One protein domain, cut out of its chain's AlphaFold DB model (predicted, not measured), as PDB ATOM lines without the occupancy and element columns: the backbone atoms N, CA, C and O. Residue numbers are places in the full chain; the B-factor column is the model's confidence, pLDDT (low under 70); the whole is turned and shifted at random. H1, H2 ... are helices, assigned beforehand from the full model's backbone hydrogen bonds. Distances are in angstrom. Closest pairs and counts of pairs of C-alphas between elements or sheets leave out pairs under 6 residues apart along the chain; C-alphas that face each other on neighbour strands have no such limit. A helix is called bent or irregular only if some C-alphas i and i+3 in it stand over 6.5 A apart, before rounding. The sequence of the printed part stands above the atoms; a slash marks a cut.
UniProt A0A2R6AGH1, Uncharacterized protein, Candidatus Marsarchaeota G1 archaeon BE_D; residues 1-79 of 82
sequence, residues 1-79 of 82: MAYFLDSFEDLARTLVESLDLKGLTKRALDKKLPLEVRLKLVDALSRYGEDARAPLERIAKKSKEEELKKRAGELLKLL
ATOM      1  N   MET A   1      47.014  36.526  21.908       48.38
ATOM      2  CA  MET A   1      46.778  35.395  22.835       48.38
ATOM      3  C   MET A   1      46.286  35.957  24.168       48.38
ATOM      4  O   MET A   1      47.110  36.218  25.025       48.38
ATOM      5  N   ALA A   2      44.981  36.225  24.316       53.28
ATOM      6  CA  ALA A   2      44.398  36.784  25.554       53.28
ATOM      7  C   ALA A   2      43.297  35.893  26.174       53.28
ATOM      8  O   ALA A   2      43.096  35.918  27.378       53.28
ATOM      9  N   TYR A   3      42.674  35.008  25.388       53.28
ATOM     10  CA  TYR A   3      41.521  34.193  25.809       53.28
ATOM     11  C   TYR A   3      41.755  33.228  26.987       53.28
ATOM     12  O   TYR A   3      40.803  32.784  27.627       53.28
ATOM     13  N   PHE A   4      43.008  32.859  27.264       54.19
ATOM     14  CA  PHE A   4      43.311  31.832  28.265       54.19
ATOM     15  C   PHE A   4      43.295  32.383  29.701       54.19
ATOM     16  O   PHE A   4      42.966  31.649  30.628       54.19
ATOM     17  N   LEU A   5      43.610  33.671  29.880       55.88
ATOM     18  CA  LEU A   5      43.627  34.325  31.193       55.88
ATOM     19  C   LEU A   5      42.213  34.705  31.655       55.88
ATOM     20  O   LEU A   5      41.874  34.455  32.812       55.88
ATOM     21  N   ASP A   6      41.364  35.183  30.739       63.94
ATOM     22  CA  ASP A   6      39.956  35.500  31.035       63.94
ATOM     23  C   ASP A   6      39.196  34.266  31.551       63.94
ATOM     24  O   ASP A   6      38.459  34.328  32.533       63.94
ATOM     25  N   SER A   7      39.478  33.094  30.975       73.19
ATOM     26  CA  SER A   7      38.832  31.833  31.361       73.19
ATOM     27  C   SER A   7      39.111  31.422  32.817       73.19
ATOM     28  O   SER A   7      38.251  30.837  33.480       73.19
ATOM     29  N   PHE A   8      40.307  31.709  33.344       78.06
ATOM     30  CA  PHE A   8      40.649  31.385  34.733       78.06
ATOM     31  C   PHE A   8      40.080  32.391  35.729       78.06
ATOM     32  O   PHE A   8      39.750  32.021  36.860       78.06
ATOM     33  N   GLU A   9      39.948  33.645  35.315       77.00
ATOM     34  CA  GLU A   9      39.284  34.685  36.090       77.00
ATOM     35  C   GLU A   9      37.793  34.394  36.253       77.00
ATOM     36  O   GLU A   9      37.303  34.375  37.385       77.00
ATOM     37  N   ASP A  10      37.111  34.050  35.164       82.38
ATOM     38  CA  ASP A  10      35.700  33.669  35.188       82.38
ATOM     39  C   ASP A  10      35.466  32.401  36.012       82.38
ATOM     40  O   ASP A  10      34.516  32.329  36.798       82.38
ATOM     41  N   LEU A  11      36.370  31.419  35.916       81.69
ATOM     42  CA  LEU A  11      36.313  30.218  36.745       81.69
ATOM     43  C   LEU A  11      36.460  30.552  38.233       81.69
ATOM     44  O   LEU A  11      35.663  30.086  39.048       81.69
ATOM     45  N   ALA A  12      37.463  31.352  38.606       82.75
ATOM     46  CA  ALA A  12      37.664  31.754  39.994       82.75
ATOM     47  C   ALA A  12      36.446  32.518  40.521       82.75
ATOM     48  O   ALA A  12      35.954  32.210  41.604       82.75
ATOM     49  N   ARG A  13      35.916  33.459  39.737       83.12
ATOM     50  CA  ARG A  13      34.728  34.237  40.094       83.12
ATOM     51  C   ARG A  13      33.504  33.349  40.299       83.12
ATOM     52  O   ARG A  13      32.868  33.438  41.343       83.12
ATOM     53  N   THR A  14      33.235  32.445  39.360       84.81
ATOM     54  CA  THR A  14      32.120  31.491  39.452       84.81
ATOM     55  C   THR A  14      32.233  30.639  40.713       84.81
ATOM     56  O   THR A  14      31.250  30.420  41.420       84.81
ATOM     57  N   LEU A  15      33.439  30.170  41.043       83.50
ATOM     58  CA  LEU A  15      33.686  29.404  42.264       83.50
ATOM     59  C   LEU A  15      33.463  30.245  43.531       83.50
ATOM     60  O   LEU A  15      32.922  29.722  44.497       83.50
ATOM     61  N   VAL A  16      33.840  31.525  43.532       84.56
ATOM     62  CA  VAL A  16      33.610  32.450  44.659       84.56
ATOM     63  C   VAL A  16      32.132  32.733  44.878       84.56
ATOM     64  O   VAL A  16      31.682  32.755  46.017       84.56
ATOM     65  N   GLU A  17      31.373  32.920  43.805       83.00
ATOM     66  CA  GLU A  17      29.941  33.213  43.886       83.00
ATOM     67  C   GLU A  17      29.107  31.973  44.255       83.00
ATOM     68  O   GLU A  17      28.031  32.105  44.833       83.00
ATOM     69  N   SER A  18      29.603  30.765  43.958       83.19
ATOM     70  CA  SER A  18      28.861  29.510  44.160       83.19
ATOM     71  C   SER A  18      29.233  28.720  45.417       83.19
ATOM     72  O   SER A  18      28.500  27.798  45.781       83.19
ATOM     73  N   LEU A  19      30.360  29.021  46.073       84.94
ATOM     74  CA  LEU A  19      30.873  28.220  47.188       84.94
ATOM     75  C   LEU A  19      30.843  28.965  48.520       84.94
ATOM     76  O   LEU A  19      31.117  30.157  48.616       84.94
ATOM     77  N   ASP A  20      30.587  28.201  49.577       87.81
ATOM     78  CA  ASP A  20      30.766  28.633  50.956       87.81
ATOM     79  C   ASP A  20      32.257  28.671  51.345       87.81
ATOM     80  O   ASP A  20      33.135  28.141  50.655       87.81
ATOM     81  N   LEU A  21      32.555  29.248  52.511       86.25
ATOM     82  CA  LEU A  21      33.903  29.317  53.093       86.25
ATOM     83  C   LEU A  21      34.645  27.972  53.052       86.25
ATOM     84  O   LEU A  21      35.828  27.896  52.701       86.25
ATOM     85  N   LYS A  22      33.946  26.880  53.373       88.62
ATOM     86  CA  LYS A  22      34.512  25.528  53.378       88.62
ATOM     87  C   LYS A  22      34.826  25.041  51.962       88.62
ATOM     88  O   LYS A  22      35.900  24.466  51.744       88.62
ATOM     89  N   GLY A  23      33.923  25.269  51.011       90.44
ATOM     90  CA  GLY A  23      34.108  24.976  49.595       90.44
ATOM     91  C   GLY A  23      35.297  25.728  49.011       90.44
ATOM     92  O   GLY A  23      36.171  25.100  48.403       90.44
ATOM     93  N   LEU A  24      35.404  27.029  49.285       89.38
ATOM     94  CA  LEU A  24      36.526  27.867  48.852       89.38
ATOM     95  C   LEU A  24      37.854  27.381  49.416       89.38
ATOM     96  O   LEU A  24      38.805  27.184  48.663       89.38
ATOM     97  N   THR A  25      37.902  27.067  50.711       91.00
ATOM     98  CA  THR A  25      39.106  26.511  51.349       91.00
ATOM     99  C   THR A  25      39.550  25.209  50.685       91.00
ATOM    100  O   THR A  25      40.740  24.972  50.468       91.00
ATOM    101  N   LYS A  26      38.593  24.330  50.362       93.06
ATOM    102  CA  LYS A  26      38.878  23.044  49.718       93.06
ATOM    103  C   LYS A  26      39.422  23.246  48.306       93.06
ATOM    104  O   LYS A  26      40.385  22.576  47.949       93.06
ATOM    105  N   ARG A  27      38.836  24.165  47.532       91.56
ATOM    106  CA  ARG A  27      39.282  24.495  46.171       91.56
ATOM    107  C   ARG A  27      40.631  25.213  46.159       91.56
ATOM    108  O   ARG A  27      41.481  24.859  45.355       91.56
ATOM    109  N   ALA A  28      40.893  26.115  47.101       90.38
ATOM    110  CA  ALA A  28      42.198  26.765  47.247       90.38
ATOM    111  C   ALA A  28      43.344  25.761  47.502       90.38
ATOM    112  O   ALA A  28      44.487  25.999  47.116       90.38
ATOM    113  N   LEU A  29      43.045  24.609  48.112       91.25
ATOM    114  CA  LEU A  29      43.993  23.509  48.327       91.25
ATOM    115  C   LEU A  29      43.965  22.435  47.223       91.25
ATOM    116  O   LEU A  29      44.739  21.476  47.285       91.25
ATOM    117  N   ASP A  30      43.087  22.564  46.226       92.06
ATOM    118  CA  ASP A  30      42.923  21.588  45.152       92.06
ATOM    119  C   ASP A  30      44.021  21.756  44.100       92.06
ATOM    120  O   ASP A  30      43.988  22.664  43.275       92.06
ATOM    121  N   LYS A  31      44.990  20.842  44.102       88.25
ATOM    122  CA  LYS A  31      46.120  20.850  43.161       88.25
ATOM    123  C   LYS A  31      45.717  20.668  41.699       88.25
ATOM    124  O   LYS A  31      46.555  20.868  40.828       88.25
ATOM    125  N   LYS A  32      44.474  20.257  41.424       88.94
ATOM    126  CA  LYS A  32      43.947  20.208  40.057       88.94
ATOM    127  C   LYS A  32      43.654  21.604  39.512       88.94
ATOM    128  O   LYS A  32      43.567  21.760  38.300       88.94
ATOM    129  N   LEU A  33      43.486  22.595  40.389       87.81
ATOM    130  CA  LEU A  33      43.312  23.978  39.981       87.81
ATOM    131  C   LEU A  33      44.673  24.655  39.757       87.81
ATOM    132  O   LEU A  33      45.603  24.468  40.556       87.81
ATOM    133  N   PRO A  34      44.783  25.495  38.714       90.19
ATOM    134  CA  PRO A  34      45.945  26.346  38.508       90.19
ATOM    135  C   PRO A  34      46.252  27.186  39.745       90.19
ATOM    136  O   PRO A  34      45.353  27.569  40.499       90.19
ATOM    137  N   LEU A  35      47.534  27.481  39.952       89.25
ATOM    138  CA  LEU A  35      47.992  28.260  41.100       89.25
ATOM    139  C   LEU A  35      47.337  29.647  41.156       89.25
ATOM    140  O   LEU A  35      46.887  30.063  42.217       89.25
ATOM    141  N   GLU A  36      47.185  30.299  40.005       89.62
ATOM    142  CA  GLU A  36      46.519  31.599  39.854       89.62
ATOM    143  C   GLU A  36      45.060  31.568  40.335       89.62
ATOM    144  O   GLU A  36      44.642  32.418  41.122       89.62
ATOM    145  N   VAL A  37      44.297  30.544  39.932       89.81
ATOM    146  CA  VAL A  37      42.915  30.345  40.396       89.81
ATOM    147  C   VAL A  37      42.906  30.134  41.904       89.81
ATOM    148  O   VAL A  37      42.135  30.777  42.612       89.81
ATOM    149  N   ARG A  38      43.791  29.274  42.425       92.31
ATOM    150  CA  ARG A  38      43.899  29.026  43.869       92.31
ATOM    151  C   ARG A  38      44.206  30.307  44.644       92.31
ATOM    152  O   ARG A  38      43.573  30.532  45.670       92.31
ATOM    153  N   LEU A  39      45.110  31.153  44.154       92.50
ATOM    154  CA  LEU A  39      45.439  32.446  44.765       92.50
ATOM    155  C   LEU A  39      44.226  33.384  44.789       92.50
ATOM    156  O   LEU A  39      43.926  33.947  45.840       92.50
ATOM    157  N   LYS A  40      43.457  33.476  43.696       91.50
ATOM    158  CA  LYS A  40      42.208  34.261  43.673       91.50
ATOM    159  C   LYS A  40      41.170  33.746  44.677       91.50
ATOM    160  O   LYS A  40      40.484  34.545  45.310       91.50
ATOM    161  N   LEU A  41      41.073  32.428  44.873       91.00
ATOM    162  CA  LEU A  41      40.186  31.844  45.890       91.00
ATOM    163  C   LEU A  41      40.642  32.176  47.317       91.00
ATOM    164  O   LEU A  41      39.805  32.435  48.179       91.00
ATOM    165  N   VAL A  42      41.954  32.195  47.568       93.25
ATOM    166  CA  VAL A  42      42.522  32.644  48.849       93.25
ATOM    167  C   VAL A  42      42.201  34.117  49.100       93.25
ATOM    168  O   VAL A  42      41.765  34.468  50.194       93.25
ATOM    169  N   ASP A  43      42.324  34.964  48.083       91.88
ATOM    170  CA  ASP A  43      41.976  36.383  48.186       91.88
ATOM    171  C   ASP A  43      40.486  36.587  48.444       91.88
ATOM    172  O   ASP A  43      40.101  37.422  49.263       91.88
ATOM    173  N   ALA A  44      39.633  35.786  47.812       90.44
ATOM    174  CA  ALA A  44      38.200  35.828  48.047       90.44
ATOM    175  C   ALA A  44      37.820  35.447  49.484       90.44
ATOM    176  O   ALA A  44      36.883  36.035  50.022       90.44
ATOM    177  N   LEU A  45      38.563  34.540  50.134       89.56
ATOM    178  CA  LEU A  45      38.332  34.207  51.544       89.56
ATOM    179  C   LEU A  45      38.447  35.442  52.441       89.56
ATOM    180  O   LEU A  45      37.651  35.577  53.360       89.56
ATOM    181  N   SER A  46      39.340  36.393  52.147       87.94
ATOM    182  CA  SER A  46      39.477  37.620  52.953       87.94
ATOM    183  C   SER A  46      38.199  38.467  53.037       87.94
ATOM    184  O   SER A  46      38.013  39.210  54.001       87.94
ATOM    185  N   ARG A  47      37.280  38.323  52.069       88.00
ATOM    186  CA  ARG A  47      35.987  39.025  52.055       88.00
ATOM    187  C   ARG A  47      35.055  38.577  53.179       88.00
ATOM    188  O   ARG A  47      34.149  39.323  53.528       88.00
ATOM    189  N   TYR A  48      35.296  37.400  53.754       86.75
ATOM    190  CA  TYR A  48      34.524  36.865  54.872       86.75
ATOM    191  C   TYR A  48      35.025  37.354  56.244       86.75
ATOM    192  O   TYR A  48      34.510  36.923  57.269       86.75
ATOM    193  N   GLY A  49      36.018  38.250  56.295       86.50
ATOM    194  CA  GLY A  49      36.459  38.860  57.552       86.50
ATOM    195  C   GLY A  49      37.001  37.835  58.554       86.50
ATOM    196  O   GLY A  49      37.810  36.981  58.191       86.50
ATOM    197  N   GLU A  50      36.573  37.924  59.816       87.12
ATOM    198  CA  GLU A  50      37.048  37.039  60.892       87.12
ATOM    199  C   GLU A  50      36.759  35.553  60.629       87.12
ATOM    200  O   GLU A  50      37.591  34.701  60.952       87.12
ATOM    201  N   ASP A  51      35.654  35.231  59.949       88.56
ATOM    202  CA  ASP A  51      35.290  33.849  59.610       88.56
ATOM    203  C   ASP A  51      36.318  33.185  58.675       88.56
ATOM    204  O   ASP A  51      36.464  31.959  58.640       88.56
ATOM    205  N   ALA A  52      37.087  33.992  57.938       90.50
ATOM    206  CA  ALA A  52      38.147  33.528  57.053       90.50
ATOM    207  C   ALA A  52      39.419  33.096  57.794       90.50
ATOM    208  O   ALA A  52      40.278  32.444  57.194       90.50
ATOM    209  N   ARG A  53      39.564  33.417  59.085       90.50
ATOM    210  CA  ARG A  53      40.801  33.184  59.843       90.50
ATOM    211  C   ARG A  53      41.169  31.701  59.898       90.50
ATOM    212  O   ARG A  53      42.260  31.314  59.481       90.50
ATOM    213  N   ALA A  54      40.244  30.837  60.315       92.19
ATOM    214  CA  ALA A  54      40.503  29.395  60.382       92.19
ATOM    215  C   ALA A  54      40.792  28.756  58.996       92.19
ATOM    216  O   ALA A  54      41.734  27.963  58.872       92.19
ATOM    217  N   PRO A  55      40.050  29.096  57.928       92.88
ATOM    218  CA  PRO A  55      40.377  28.753  56.542       92.88
ATOM    219  C   PRO A  55      41.769  29.167  56.074       92.88
ATOM    220  O   PRO A  55      42.511  28.329  55.556       92.88
ATOM    221  N   LEU A  56      42.136  30.433  56.268       92.94
ATOM    222  CA  LEU A  56      43.429  30.966  55.847       92.94
ATOM    223  C   LEU A  56      44.570  30.305  56.625       92.94
ATOM    224  O   LEU A  56      45.561  29.897  56.018       92.94
ATOM    225  N   GLU A  57      44.407  30.068  57.929       93.56
ATOM    226  CA  GLU A  57      45.372  29.292  58.716       93.56
ATOM    227  C   GLU A  57      45.549  27.878  58.171       93.56
ATOM    228  O   GLU A  57      46.668  27.368  58.049       93.56
ATOM    229  N   ARG A  58      44.438  27.220  57.835       93.69
ATOM    230  CA  ARG A  58      44.468  25.876  57.266       93.69
ATOM    231  C   ARG A  58      45.209  25.866  55.935       93.69
ATOM    232  O   ARG A  58      45.962  24.923  55.689       93.69
ATOM    233  N   ILE A  59      45.016  26.878  55.095       92.88
ATOM    234  CA  ILE A  59      45.710  27.004  53.810       92.88
ATOM    235  C   ILE A  59      47.204  27.239  54.028       92.88
ATOM    236  O   ILE A  59      48.013  26.515  53.446       92.88
ATOM    237  N   ALA A  60      47.577  28.149  54.929       92.81
ATOM    238  CA  ALA A  60      48.972  28.422  55.272       92.81
ATOM    239  C   ALA A  60      49.703  27.186  55.831       92.81
ATOM    240  O   ALA A  60      50.869  26.953  55.516       92.81
ATOM    241  N   LYS A  61      49.015  26.348  56.616       91.94
ATOM    242  CA  LYS A  61      49.587  25.117  57.190       91.94
ATOM    243  C   LYS A  61      49.640  23.953  56.193       91.94
ATOM    244  O   LYS A  61      50.580  23.163  56.232       91.94
ATOM    245  N   LYS A  62      48.624  23.793  55.333       92.19
ATOM    246  CA  LYS A  62      48.470  22.603  54.467       92.19
ATOM    247  C   LYS A  62      48.959  22.777  53.036       92.19
ATOM    248  O   LYS A  62      49.216  21.767  52.375       92.19
ATOM    249  N   SER A  63      49.045  24.004  52.527       88.94
ATOM    250  CA  SER A  63      49.555  24.235  51.177       88.94
ATOM    251  C   SER A  63      51.011  23.776  51.081       88.94
ATOM    252  O   SER A  63      51.796  23.977  52.005       88.94
ATOM    253  N   LYS A  64      51.384  23.155  49.957       87.12
ATOM    254  CA  LYS A  64      52.792  22.878  49.626       87.12
ATOM    255  C   LYS A  64      53.431  24.004  48.807       87.12
ATOM    256  O   LYS A  64      54.648  24.055  48.736       87.12
ATOM    257  N   GLU A  65      52.612  24.887  48.237       90.38
ATOM    258  CA  GLU A  65      53.068  26.032  47.447       90.38
ATOM    259  C   GLU A  65      53.409  27.188  48.376       90.38
ATOM    260  O   GLU A  65      52.557  27.625  49.159       90.38
ATOM    261  N   GLU A  66      54.628  27.698  48.258       92.00
ATOM    262  CA  GLU A  66      55.118  28.799  49.084       92.00
ATOM    263  C   GLU A  66      54.307  30.085  48.863       92.00
ATOM    264  O   GLU A  66      53.990  30.792  49.817       92.00
ATOM    265  N   GLU A  67      53.881  30.353  47.627       92.88
ATOM    266  CA  GLU A  67      53.074  31.528  47.269       92.88
ATOM    267  C   GLU A  67      51.706  31.530  47.957       92.88
ATOM    268  O   GLU A  67      51.321  32.531  48.557       92.88
ATOM    269  N   LEU A  68      51.000  30.392  47.975       91.94
ATOM    270  CA  LEU A  68      49.725  30.274  48.695       91.94
ATOM    271  C   LEU A  68      49.904  30.436  50.206       91.94
ATOM    272  O   LEU A  68      49.041  31.022  50.860       91.94
ATOM    273  N   LYS A  69      51.008  29.930  50.775       94.00
ATOM    274  CA  LYS A  69      51.296  30.106  52.206       94.00
ATOM    275  C   LYS A  69      51.540  31.566  52.547       94.00
ATOM    276  O   LYS A  69      50.945  32.067  53.499       94.00
ATOM    277  N   LYS A  70      52.396  32.234  51.769       94.25
ATOM    278  CA  LYS A  70      52.696  33.659  51.933       94.25
ATOM    279  C   LYS A  70      51.419  34.475  51.828       94.25
ATOM    280  O   LYS A  70      51.118  35.226  52.751       94.25
ATOM    281  N   ARG A  71      50.618  34.235  50.788       94.12
ATOM    282  CA  ARG A  71      49.374  34.971  50.567       94.12
ATOM    283  C   ARG A  71      48.359  34.772  51.688       94.12
ATOM    284  O   ARG A  71      47.830  35.744  52.217       94.12
ATOM    285  N   ALA A  72      48.132  33.530  52.115       93.38
ATOM    286  CA  ALA A  72      47.247  33.252  53.243       93.38
ATOM    287  C   ALA A  72      47.757  33.889  54.551       93.38
ATOM    288  O   ALA A  72      46.966  34.427  55.322       93.38
ATOM    289  N   GLY A  73      49.073  33.880  54.783       93.19
ATOM    290  CA  GLY A  73      49.704  34.525  55.936       93.19
ATOM    291  C   GLY A  73      49.588  36.053  55.933       93.19
ATOM    292  O   GLY A  73      49.360  36.649  56.983       93.19
ATOM    293  N   GLU A  74      49.713  36.697  54.773       93.75
ATOM    294  CA  GLU A  74      49.482  38.139  54.615       93.75
ATOM    295  C   GLU A  74      48.040  38.513  54.959       93.75
ATOM    296  O   GLU A  74      47.813  39.438  55.738       93.75
ATOM    297  N   LEU A  75      47.071  37.761  54.432       92.56
ATOM    298  CA  LEU A  75      45.654  37.994  54.703       92.56
ATOM    299  C   LEU A  75      45.308  37.775  56.180       92.56
ATOM    300  O   LEU A  75      44.569  38.573  56.745       92.56
ATOM    301  N   LEU A  76      45.888  36.763  56.832       91.50
ATOM    302  CA  LEU A  76      45.736  36.566  58.280       91.50
ATOM    303  C   LEU A  76      46.215  37.780  59.076       91.50
ATOM    304  O   LEU A  76      45.485  38.277  59.927       91.50
ATOM    305  N   LYS A  77      47.405  38.305  58.763       90.50
ATOM    306  CA  LYS A  77      47.940  39.503  59.431       90.50
ATOM    307  C   LYS A  77      47.080  40.742  59.191       90.50
ATOM    308  O   LYS A  77      47.025  41.618  60.048       90.50
ATOM    309  N   LEU A  78      46.450  40.850  58.020       89.00
ATOM    310  CA  LEU A  78      45.521  41.940  57.718       89.00
ATOM    311  C   LEU A  78      44.233  41.830  58.536       89.00
ATOM    312  O   LEU A  78      43.714  42.857  58.965       89.00
ATOM    313  N   LEU A  79      43.747  40.612  58.778       85.00
ATOM    314  CA  LEU A  79      42.589  40.371  59.638       85.00
ATOM    315  C   LEU A  79      42.893  40.659  61.112       85.00
ATOM    316  O   LEU A  79      42.039  41.192  61.797       85.00
TER     317      LEU A  79
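This is residues 1 to 79 of the 82 residues of an uncharacterized protein of Candidatus Marsarchaeota G1 archaeon BE_D (UniProt A0A2R6AGH1). A long helix, H3, folds back on itself as two arms; H2 and H4 pack on both arms from opposite sides, and H1 packs on H3a alone. The printed part has 79 residues, with four named helices, H1 to H4 in order, and no named strand: all helix. It is compact, with a radius of gyration of the C-alphas of 11.9 A, and spans 37 by 25 by 20 A.

H1, residues 3 to 18, touches H3a, residues 35 to 47; the closest C-alphas, of Ala 12 and Val 37, are 5.5 A apart. H2, residues 21 to 28, and H3a form a hairpin, closest at the C-alphas of Ala 28 and Arg 38, 4.4 A. H3b, residues 50 to 62, and H4, residues 66 to 79, form another, closest at the C-alphas of Ala 60 and Lys 69, 4.2 A. Each O i to N i+4 pair is within hydrogen-bond range in H2 and H4, against 10 of 12 in H1, 7 of 9 in H3a and 7 of 9 in H3b.

H1, 22.8 A long, begins at C-alpha 3 (41.521, 34.193, 25.809). H3, one helix by its hydrogen bonds, is bent, C-alphas 47 and 50 being 9.1 A apart; H3b is irregular, with 6.9 A between C-alphas 51 and 54. H4, 20.1 A, ends at C-alpha 79 (42.589, 40.371, 59.638).

The printed part has no cut and no long link; residues 1 to 6 have pLDDT under 70.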